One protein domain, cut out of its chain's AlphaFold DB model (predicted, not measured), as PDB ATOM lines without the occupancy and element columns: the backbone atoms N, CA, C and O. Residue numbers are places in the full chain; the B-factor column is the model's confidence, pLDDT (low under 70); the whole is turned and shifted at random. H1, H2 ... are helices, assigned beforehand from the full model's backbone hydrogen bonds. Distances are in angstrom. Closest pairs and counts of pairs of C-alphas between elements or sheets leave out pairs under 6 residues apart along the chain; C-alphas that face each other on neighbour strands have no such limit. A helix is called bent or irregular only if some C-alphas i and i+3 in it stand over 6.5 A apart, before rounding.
ATOM      1  N   TYR A   4     242.149 179.669 171.044       72.69
ATOM      2  CA  TYR A   4     242.403 178.251 171.303       72.69
ATOM      3  C   TYR A   4     243.546 178.023 172.300       72.69
ATOM      4  O   TYR A   4     243.443 177.133 173.138       72.69
ATOM      5  N   ALA A   5     244.588 178.862 172.282       79.06
ATOM      6  CA  ALA A   5     245.696 178.771 173.232       79.06
ATOM      7  C   ALA A   5     245.246 179.123 174.660       79.06
ATOM      8  O   ALA A   5     245.607 178.435 175.611       79.06
ATOM      9  N   PHE A   6     244.395 180.145 174.806       76.69
ATOM     10  CA  PHE A   6     243.829 180.524 176.101       76.69
ATOM     11  C   PHE A   6     242.863 179.459 176.635       76.69
ATOM     12  O   PHE A   6     242.921 179.102 177.808       76.69
ATOM     13  N   SER A   7     242.007 178.910 175.767       75.31
ATOM     14  CA  SER A   7     241.075 177.840 176.143       75.31
ATOM     15  C   SER A   7     241.813 176.558 176.540       75.31
ATOM     16  O   SER A   7     241.460 175.944 177.543       75.31
ATOM     17  N   GLY A   8     242.870 176.192 175.806       84.50
ATOM     18  CA  GLY A   8     243.733 175.058 176.140       84.50
ATOM     19  C   GLY A   8     244.449 175.248 177.477       84.50
ATOM     20  O   GLY A   8     244.355 174.383 178.345       84.50
ATOM     21  N   LEU A   9     245.084 176.406 177.692       87.75
ATOM     22  CA  LEU A   9     245.735 176.734 178.965       87.75
ATOM     23  C   LEU A   9     244.737 176.717 180.131       87.75
ATOM     24  O   LEU A   9     245.031 176.164 181.189       87.75
ATOM     25  N   TYR A  10     243.540 177.275 179.931       86.12
ATOM     26  CA  TYR A  10     242.490 177.252 180.942       86.12
ATOM     27  C   TYR A  10     242.056 175.825 181.283       86.12
ATOM     28  O   TYR A  10     241.934 175.520 182.462       86.12
ATOM     29  N   LEU A  11     241.864 174.939 180.300       87.00
ATOM     30  CA  LEU A  11     241.498 173.542 180.560       87.00
ATOM     31  C   LEU A  11     242.593 172.787 181.321       87.00
ATOM     32  O   LEU A  11     242.270 171.977 182.187       87.00
ATOM     33  N   VAL A  12     243.869 173.082 181.055       91.06
ATOM     34  CA  VAL A  12     244.997 172.518 181.816       91.06
ATOM     35  C   VAL A  12     244.959 172.995 183.269       91.06
ATOM     36  O   VAL A  12     244.983 172.170 184.181       91.06
ATOM     37  N   ILE A  13     244.829 174.307 183.497       89.62
ATOM     38  CA  ILE A  13     244.729 174.890 184.846       89.62
ATOM     39  C   ILE A  13     243.496 174.350 185.579       89.62
ATOM     40  O   ILE A  13     243.586 173.933 186.730       89.62
ATOM     41  N   TRP A  14     242.349 174.314 184.908       91.81
ATOM     42  CA  TRP A  14     241.096 173.797 185.446       91.81
ATOM     43  C   TRP A  14     241.224 172.320 185.829       91.81
ATOM     44  O   TRP A  14     240.817 171.950 186.925       91.81
ATOM     45  N   SER A  15     241.857 171.495 184.987       90.88
ATOM     46  CA  SER A  15     242.061 170.065 185.264       90.88
ATOM     47  C   SER A  15     243.003 169.860 186.446       90.88
ATOM     48  O   SER A  15     242.716 169.048 187.322       90.88
ATOM     49  N   ALA A  16     244.093 170.631 186.519       92.06
ATOM     50  CA  ALA A  16     245.015 170.597 187.650       92.06
ATOM     51  C   ALA A  16     244.316 170.985 188.963       92.06
ATOM     52  O   ALA A  16     244.503 170.324 189.984       92.06
ATOM     53  N   LEU A  17     243.463 172.014 188.933       91.31
ATOM     54  CA  LEU A  17     242.692 172.451 190.097       91.31
ATOM     55  C   LEU A  17     241.572 171.474 190.473       91.31
ATOM     56  O   LEU A  17     241.318 171.288 191.659       91.31
ATOM     57  N   LEU A  18     240.948 170.801 189.504       91.75
ATOM     58  CA  LEU A  18     239.980 169.735 189.771       91.75
ATOM     59  C   LEU A  18     240.658 168.532 190.434       91.75
ATOM     60  O   LEU A  18     240.167 168.022 191.438       91.75
ATOM     61  N   ILE A  19     241.804 168.100 189.901       93.00
ATOM     62  CA  ILE A  19     242.628 167.035 190.485       93.00
ATOM     63  C   ILE A  19     243.022 167.421 191.914       93.00
ATOM     64  O   ILE A  19     242.822 166.637 192.840       93.00
ATOM     65  N   HIS A  20     243.495 168.652 192.118       91.88
ATOM     66  CA  HIS A  20     243.774 169.179 193.449       91.88
ATOM     67  C   HIS A  20     242.537 169.102 194.358       91.88
ATOM     68  O   HIS A  20     242.631 168.587 195.466       91.88
ATOM     69  N   CYS A  21     241.358 169.498 193.873       90.50
ATOM     70  CA  CYS A  21     240.101 169.415 194.619       90.50
ATOM     71  C   CYS A  21     239.693 167.975 194.985       90.50
ATOM     72  O   CYS A  21     239.041 167.756 196.008       90.50
ATOM     73  N   LEU A  22     240.054 166.978 194.176       90.19
ATOM     74  CA  LEU A  22     239.778 165.569 194.468       90.19
ATOM     75  C   LEU A  22     240.732 164.998 195.526       90.19
ATOM     76  O   LEU A  22     240.307 164.209 196.368       90.19
ATOM     77  N   PHE A  23     242.005 165.406 195.506       90.12
ATOM     78  CA  PHE A  23     243.036 164.883 196.413       90.12
ATOM     79  C   PHE A  23     243.185 165.668 197.718       90.12
ATOM     80  O   PHE A  23     243.682 165.131 198.713       90.12
ATOM     81  N   GLN A  24     242.764 166.928 197.741       84.00
ATOM     82  CA  GLN A  24     242.894 167.776 198.911       84.00
ATOM     83  C   GLN A  24     241.951 167.295 200.014       84.00
ATOM     84  O   GLN A  24     240.729 167.259 199.884       84.00
ATOM     85  N   ARG A  25     242.555 166.910 201.137       78.19
ATOM     86  CA  ARG A  25     241.831 166.400 202.299       78.19
ATOM     87  C   ARG A  25     241.218 167.527 203.129       78.19
ATOM     88  O   ARG A  25     240.233 167.277 203.815       78.19
ATOM     89  N   GLU A  26     241.755 168.737 203.086       81.94
ATOM     90  CA  GLU A  26     241.363 169.836 203.972       81.94
ATOM     91  C   GLU A  26     241.009 171.082 203.161       81.94
ATOM     92  O   GLU A  26     241.850 171.623 202.446       81.94
ATOM     93  N   PHE A  27     239.760 171.534 203.289       80.06
ATOM     94  CA  PHE A  27     239.268 172.773 202.691       80.06
ATOM     95  C   PHE A  27     238.959 173.789 203.778       80.06
ATOM     96  O   PHE A  27     238.573 173.421 204.891       80.06
ATOM     97  N   TYR A  28     239.056 175.067 203.425       75.44
ATOM     98  CA  TYR A  28     238.555 176.144 204.262       75.44
ATOM     99  C   TYR A  28     237.051 175.926 204.539       75.44
ATOM    100  O   TYR A  28     236.280 175.845 203.583       75.44
ATOM    101  N   PRO A  29     236.607 175.756 205.798       72.62
ATOM    102  CA  PRO A  29     235.271 175.244 206.100       72.62
ATOM    103  C   PRO A  29     234.187 176.289 205.802       72.62
ATOM    104  O   PRO A  29     233.967 177.206 206.587       72.62
ATOM    105  N   ILE A  30     233.479 176.131 204.679       75.75
ATOM    106  CA  ILE A  30     232.399 177.045 204.270       75.75
ATOM    107  C   ILE A  30     231.073 176.682 204.952       75.75
ATOM    108  O   ILE A  30     230.389 177.551 205.482       75.75
ATOM    109  N   PHE A  31     230.733 175.391 204.997       74.06
ATOM    110  CA  PHE A  31     229.469 174.892 205.565       74.06
ATOM    111  C   PHE A  31     229.623 174.217 206.937       74.06
ATOM    112  O   PHE A  31     228.778 173.418 207.337       74.06
ATOM    113  N   GLY A  32     230.738 174.448 207.639       67.56
ATOM    114  CA  GLY A  32     231.046 173.828 208.939       67.56
ATOM    115  C   GLY A  32     231.325 172.314 208.894       67.56
ATOM    116  O   GLY A  32     232.086 171.807 209.709       67.56
ATOM    117  N   ARG A  33     230.785 171.580 207.910       74.94
ATOM    118  CA  ARG A  33     231.088 170.168 207.638       74.94
ATOM    119  C   ARG A  33     232.034 170.033 206.444       74.94
ATOM    120  O   ARG A  33     231.767 170.539 205.352       74.94
ATOM    121  N   ARG A  34     233.119 169.280 206.652       78.94
ATOM    122  CA  ARG A  34     234.198 169.017 205.681       78.94
ATOM    123  C   ARG A  34     233.683 168.534 204.322       78.94
ATOM    124  O   ARG A  34     234.066 169.071 203.290       78.94
ATOM    125  N   TRP A  35     232.755 167.579 204.332       82.12
ATOM    126  CA  TRP A  35     232.217 166.979 203.109       82.12
ATOM    127  C   TRP A  35     231.346 167.943 202.287       82.12
ATOM    128  O   TRP A  35     231.447 167.972 201.065       82.12
ATOM    129  N   GLY A  36     230.559 168.807 202.942       82.62
ATOM    130  CA  GLY A  36     229.702 169.777 202.245       82.62
ATOM    131  C   GLY A  36     230.496 170.829 201.467       82.62
ATOM    132  O   GLY A  36     230.104 171.222 200.373       82.62
ATOM    133  N   THR A  37     231.653 171.238 201.992       82.25
ATOM    134  CA  THR A  37     232.542 172.189 201.302       82.25
ATOM    135  C   THR A  37     233.213 171.548 200.083       82.25
ATOM    136  O   THR A  37     233.325 172.182 199.039       82.25
ATOM    137  N   GLN A  38     233.618 170.280 200.185       84.25
ATOM    138  CA  GLN A  38     234.198 169.550 199.056       84.25
ATOM    139  C   GLN A  38     233.178 169.351 197.927       84.25
ATOM    140  O   GLN A  38     233.504 169.582 196.764       84.25
ATOM    141  N   ILE A  39     231.931 168.992 198.259       85.31
ATOM    142  CA  ILE A  39     230.848 168.900 197.269       85.31
ATOM    143  C   ILE A  39     230.592 170.249 196.615       85.31
ATOM    144  O   ILE A  39     230.487 170.296 195.394       85.31
ATOM    145  N   LEU A  40     230.518 171.334 197.395       84.81
ATOM    146  CA  LEU A  40     230.325 172.676 196.844       84.81
ATOM    147  C   LEU A  40     231.369 172.962 195.757       84.81
ATOM    148  O   LEU A  40     231.001 173.324 194.643       84.81
ATOM    149  N   TRP A  41     232.654 172.755 196.053       86.44
ATOM    150  CA  TRP A  41     233.716 173.017 195.084       86.44
ATOM    151  C   TRP A  41     233.650 172.089 193.873       86.44
ATOM    152  O   TRP A  41     233.714 172.582 192.749       86.44
ATOM    153  N   LEU A  42     233.420 170.788 194.057       86.81
ATOM    154  CA  LEU A  42     233.227 169.862 192.934       86.81
ATOM    155  C   LEU A  42     232.063 170.288 192.029       86.81
ATOM    156  O   LEU A  42     232.191 170.264 190.806       86.81
ATOM    157  N   VAL A  43     230.965 170.761 192.622       83.00
ATOM    158  CA  VAL A  43     229.830 171.312 191.883       83.00
ATOM    159  C   VAL A  43     230.235 172.569 191.113       83.00
ATOM    160  O   VAL A  43     229.853 172.703 189.956       83.00
ATOM    161  N   THR A  44     231.073 173.454 191.668       81.38
ATOM    162  CA  THR A  44     231.562 174.627 190.914       81.38
ATOM    163  C   THR A  44     232.390 174.261 189.678       81.38
ATOM    164  O   THR A  44     232.326 174.974 188.674       81.38
ATOM    165  N   PHE A  45     233.125 173.140 189.703       82.38
ATOM    166  CA  PHE A  45     233.890 172.678 188.543       82.38
ATOM    167  C   PHE A  45     232.979 172.207 187.400       82.38
ATOM    168  O   PHE A  45     233.308 172.484 186.247       82.38
ATOM    169  N   LEU A  46     231.809 171.615 187.685       77.94
ATOM    170  CA  LEU A  46     230.845 171.178 186.655       77.94
ATOM    171  C   LEU A  46     230.436 172.303 185.689       77.94
ATOM    172  O   LEU A  46     230.125 172.033 184.532       77.94
ATOM    173  N   PHE A  47     230.485 173.561 186.132       73.81
ATOM    174  CA  PHE A  47     230.098 174.718 185.322       73.81
ATOM    175  C   PHE A  47     231.201 175.235 184.378       73.81
ATOM    176  O   PHE A  47     230.943 176.183 183.636       73.81
ATOM    177  N   LEU A  48     232.423 174.669 184.392       78.38
ATOM    178  CA  LEU A  48     233.556 175.080 183.529       78.38
ATOM    179  C   LEU A  48     233.747 176.613 183.471       78.38
ATOM    180  O   LEU A  48     233.991 177.203 182.410       78.38
ATOM    181  N   ASN A  49     233.604 177.281 184.618       75.69
ATOM    182  CA  ASN A  49     233.567 178.737 184.708       75.69
ATOM    183  C   ASN A  49     234.874 179.310 185.290       75.69
ATOM    184  O   ASN A  49     235.219 178.979 186.424       75.69
ATOM    185  N   PRO A  50     235.584 180.213 184.585       77.44
ATOM    186  CA  PRO A  50     236.908 180.667 184.998       77.44
ATOM    187  C   PRO A  50     236.879 181.535 186.257       77.44
ATOM    188  O   PRO A  50     237.843 181.516 187.016       77.44
ATOM    189  N   LEU A  51     235.775 182.239 186.527       75.75
ATOM    190  CA  LEU A  51     235.606 183.014 187.757       75.75
ATOM    191  C   LEU A  51     235.365 182.103 188.960       75.75
ATOM    192  O   LEU A  51     235.981 182.311 189.998       75.75
ATOM    193  N   LEU A  52     234.543 181.058 188.821       80.94
ATOM    194  CA  LEU A  52     234.393 180.055 189.882       80.94
ATOM    195  C   LEU A  52     235.705 179.305 190.126       80.94
ATOM    196  O   LEU A  52     236.067 179.067 191.274       80.94
ATOM    197  N   THR A  53     236.459 179.003 189.064       85.06
ATOM    198  CA  THR A  53     237.807 178.429 189.177       85.06
ATOM    199  C   THR A  53     238.769 179.377 189.896       85.06
ATOM    200  O   THR A  53     239.561 178.919 190.711       85.06
ATOM    201  N   LEU A  54     238.688 180.689 189.650       84.25
ATOM    202  CA  LEU A  54     239.478 181.699 190.362       84.25
ATOM    203  C   LEU A  54     239.077 181.784 191.842       84.25
ATOM    204  O   LEU A  54     239.938 181.840 192.712       84.25
ATOM    205  N   VAL A  55     237.778 181.755 192.140       83.56
ATOM    206  CA  VAL A  55     237.259 181.745 193.516       83.56
ATOM    207  C   VAL A  55     237.727 180.479 194.244       83.56
ATOM    208  O   VAL A  55     238.230 180.573 195.361       83.56
ATOM    209  N   TYR A  56     237.691 179.315 193.590       87.44
ATOM    210  CA  TYR A  56     238.313 178.094 194.109       87.44
ATOM    211  C   TYR A  56     239.827 178.251 194.292       87.44
ATOM    212  O   TYR A  56     240.373 177.850 195.313       87.44
ATOM    213  N   PHE A  57     240.528 178.862 193.342       87.94
ATOM    214  CA  PHE A  57     241.967 179.073 193.453       87.94
ATOM    215  C   PHE A  57     242.323 179.945 194.669       87.94
ATOM    216  O   PHE A  57     243.250 179.642 195.413       87.94
ATOM    217  N   VAL A  58     241.548 180.993 194.944       85.06
ATOM    218  CA  VAL A  58     241.775 181.851 196.111       85.06
ATOM    219  C   VAL A  58     241.410 181.128 197.413       85.06
ATOM    220  O   VAL A  58     242.227 181.064 198.327       85.06
ATOM    221  N   PHE A  59     240.209 180.553 197.509       81.75
ATOM    222  CA  PHE A  59     239.680 180.026 198.776       81.75
ATOM    223  C   PHE A  59     239.982 178.549 199.041       81.75
ATOM    224  O   PHE A  59     240.052 178.135 200.195       81.75
ATOM    225  N   GLY A  60     240.135 177.751 197.991       81.69
ATOM    226  CA  GLY A  60     240.462 176.328 198.057       81.69
ATOM    227  C   GLY A  60     241.961 176.041 197.960       81.69
ATOM    228  O   GLY A  60     242.434 175.111 198.611       81.69
ATOM    229  N   PHE A  61     242.714 176.835 197.188       85.31
ATOM    230  CA  PHE A  61     244.144 176.595 196.951       85.31
ATOM    231  C   PHE A  61     245.073 177.535 197.742       85.31
ATOM    232  O   PHE A  61     245.971 177.056 198.432       85.31
ATOM    233  N   LEU A  62     244.876 178.859 197.682       86.00
ATOM    234  CA  LEU A  62     245.775 179.828 198.335       86.00
ATOM    235  C   LEU A  62     245.522 179.977 199.841       86.00
ATOM    236  O   LEU A  62     246.470 180.051 200.627       86.00
ATOM    237  N   LEU A  63     244.257 180.031 200.257       82.31
ATOM    238  CA  LEU A  63     243.897 180.188 201.664       82.31
ATOM    239  C   LEU A  63     244.000 178.847 202.398       82.31
ATOM    240  O   LEU A  63     243.142 177.975 202.278       82.31
ATOM    241  N   ARG A  64     245.060 178.691 203.197       77.62
ATOM    242  CA  ARG A  64     245.187 177.545 204.104       77.62
ATOM    243  C   ARG A  64     244.170 177.664 205.243       77.62
ATOM    244  O   ARG A  64     243.980 178.767 205.763       77.62
ATOM    245  N   PRO A  65     243.534 176.555 205.662       73.06
ATOM    246  CA  PRO A  65     242.705 176.571 206.855       73.06
ATOM    247  C   PRO A  65     243.567 177.026 208.044       73.06
ATOM    248  O   PRO A  65     244.727 176.606 208.142       73.06
ATOM    249  N   CYS A  90     230.221 185.977 197.541       73.12
ATOM    250  CA  CYS A  90     230.706 186.015 196.160       73.12
ATOM    251  C   CYS A  90     230.000 184.985 195.268       73.12
ATOM    252  O   CYS A  90     229.576 185.333 194.170       73.12
ATOM    253  N   ILE A  91     229.831 183.741 195.737       70.50
ATOM    254  CA  ILE A  91     229.114 182.686 194.998       70.50
ATOM    255  C   ILE A  91     227.626 183.039 194.860       70.50
ATOM    256  O   ILE A  91     227.060 182.909 193.778       70.50
ATOM    257  N   GLY A  92     227.001 183.532 195.932       71.75
ATOM    258  CA  GLY A  92     225.608 183.969 195.945       71.75
ATOM    259  C   GLY A  92     225.362 185.153 195.010       71.75
ATOM    260  O   GLY A  92     224.470 185.091 194.173       71.75
ATOM    261  N   VAL A  93     226.195 186.196 195.076       72.12
ATOM    262  CA  VAL A  93     226.162 187.340 194.147       72.12
ATOM    263  C   VAL A  93     226.359 186.868 192.708       72.12
ATOM    264  O   VAL A  93     225.669 187.344 191.813       72.12
ATOM    265  N   TRP A  94     227.245 185.901 192.473       68.62
ATOM    266  CA  TRP A  94     227.484 185.362 191.140       68.62
ATOM    267  C   TRP A  94     226.265 184.604 190.588       68.62
ATOM    268  O   TRP A  94     225.788 184.942 189.506       68.62
ATOM    269  N   LEU A  95     225.686 183.669 191.347       68.06
ATOM    270  CA  LEU A  95     224.454 182.969 190.955       68.06
ATOM    271  C   LEU A  95     223.289 183.949 190.741       68.06
ATOM    272  O   LEU A  95     222.524 183.813 189.789       68.06
ATOM    273  N   VAL A  96     223.182 184.988 191.573       66.12
ATOM    274  CA  VAL A  96     222.149 186.025 191.440       66.12
ATOM    275  C   VAL A  96     222.342 186.881 190.183       66.12
ATOM    276  O   VAL A  96     221.364 187.233 189.528       66.12
ATOM    277  N   LEU A  97     223.580 187.231 189.825       65.81
ATOM    278  CA  LEU A  97     223.862 188.086 188.668       65.81
ATOM    279  C   LEU A  97     223.842 187.323 187.336       65.81
ATOM    280  O   LEU A  97     223.468 187.896 186.307       65.81
ATOM    281  N   PHE A  98     224.234 186.047 187.332       64.19
ATOM    282  CA  PHE A  98     224.417 185.274 186.101       64.19
ATOM    283  C   PHE A  98     223.300 184.261 185.827       64.19
ATOM    284  O   PHE A  98     222.936 184.116 184.664       64.19
ATOM    285  N   GLU A  99     222.713 183.637 186.853       62.12
ATOM    286  CA  GLU A  99     221.764 182.522 186.682       62.12
ATOM    287  C   GLU A  99     220.320 182.873 187.052       62.12
ATOM    288  O   GLU A  99     219.387 182.270 186.524       62.12
ATOM    289  N   LEU A 100     220.091 183.850 187.940       59.25
ATOM    290  CA  LEU A 100     218.720 184.195 188.310       59.25
ATOM    291  C   LEU A 100     218.008 184.849 187.117       59.25
ATOM    292  O   LEU A 100     218.422 185.926 186.668       59.25
TER     293      LEU A 100
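AT A GLANCE: This is residues 4 to 65 and 90 to 100 of the 666 residues of an uncharacterized protein of Planctomycetes bacterium RBG_19FT_COMBO_48_8 (UniProt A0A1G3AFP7). Three helices, H1, H2 and H3, make a small up-and-down bundle, each running against the one before it, with their centres in a triangle; a short fourth helix, H4, is set off from the bundle past H3. H1 is the longest, and its residues 4 to 9 stick out beyond the other helices, while residues 95 to 100 stand free at the other end of the printed part. The printed part has 73 residues, with four named helices in the order H1, H2, H3, H4 and no named strand, and its class is all helix. It is compact, with a radius of gyration of the C-alphas of 12.5 A, and its C-alphas span 39 by 31 by 18 A.

IN THESE COORDINATES: H1 is residues 4 to 23, 28.5 A from first to last C-alpha, beginning at C-alpha 4 (242.403, 178.251, 171.303). H2 is residues 34 to 46, 19.4 A long, and its C-alpha 34 is at (234.198, 169.017, 205.681). H3 is residues 50 to 62, 16.0 A long; it is neither bent nor irregular, but only just: C-alphas 59 and 62 are 6.1 A apart. H4 is residues 90 to 98, 11.9 A long, ending at C-alpha 98 (224.417, 185.274, 186.101).

HOW THE PARTS SIT: H1 and H2 form a helical hairpin at a shallow tilt of 18 degrees, opposite ways. H1 touches H2 with residues 14 to 22 alone, and the closest C-alphas are those of Leu 18 and Phe 45, 6.9 A apart. H2 and H3 form a second helical hairpin, at a shallow tilt of 30 degrees, opposite ways. There residues 41 to 45 of H2 touch residues 52 to 56 of H3, with the closest C-alphas, those of Thr 44 and Leu 52, 6.2 A apart. H1 and H3 touch at a steep tilt of 41 degrees and run the same way; their closest C-alphas, those of Trp 14 and Thr 53, are 6.8 A apart. The helix packing is mostly aligned, but only just, with 2 of these 3 pairs at a shallow tilt. H3 and H4 are close but not clearly touching: their closest C-alphas, those of Leu 52 and Ile 91, are 7.8 A apart, and the two run opposite ways at a shallow tilt of 3 degrees. H4 is apart from H1 and from H2. Every O i to N i+4 pair is within hydrogen-bond range in H1, H2 and H4, and 8 of 9 are in H3.

THE WHOLE: The two C-alphas farthest apart, those of Tyr 4 and Gly 32, are 39.6 A apart. Residues 66 to 89 are not printed, and C-alphas 65 and 90 across this cut are 18.6 A apart. Of the links that are printed whole, H2 to H3 is tight and H1 to H2 is short. The mean pLDDT of the printed part is 80.4, and it is under 70 at residue 32 and residues 94 to 100.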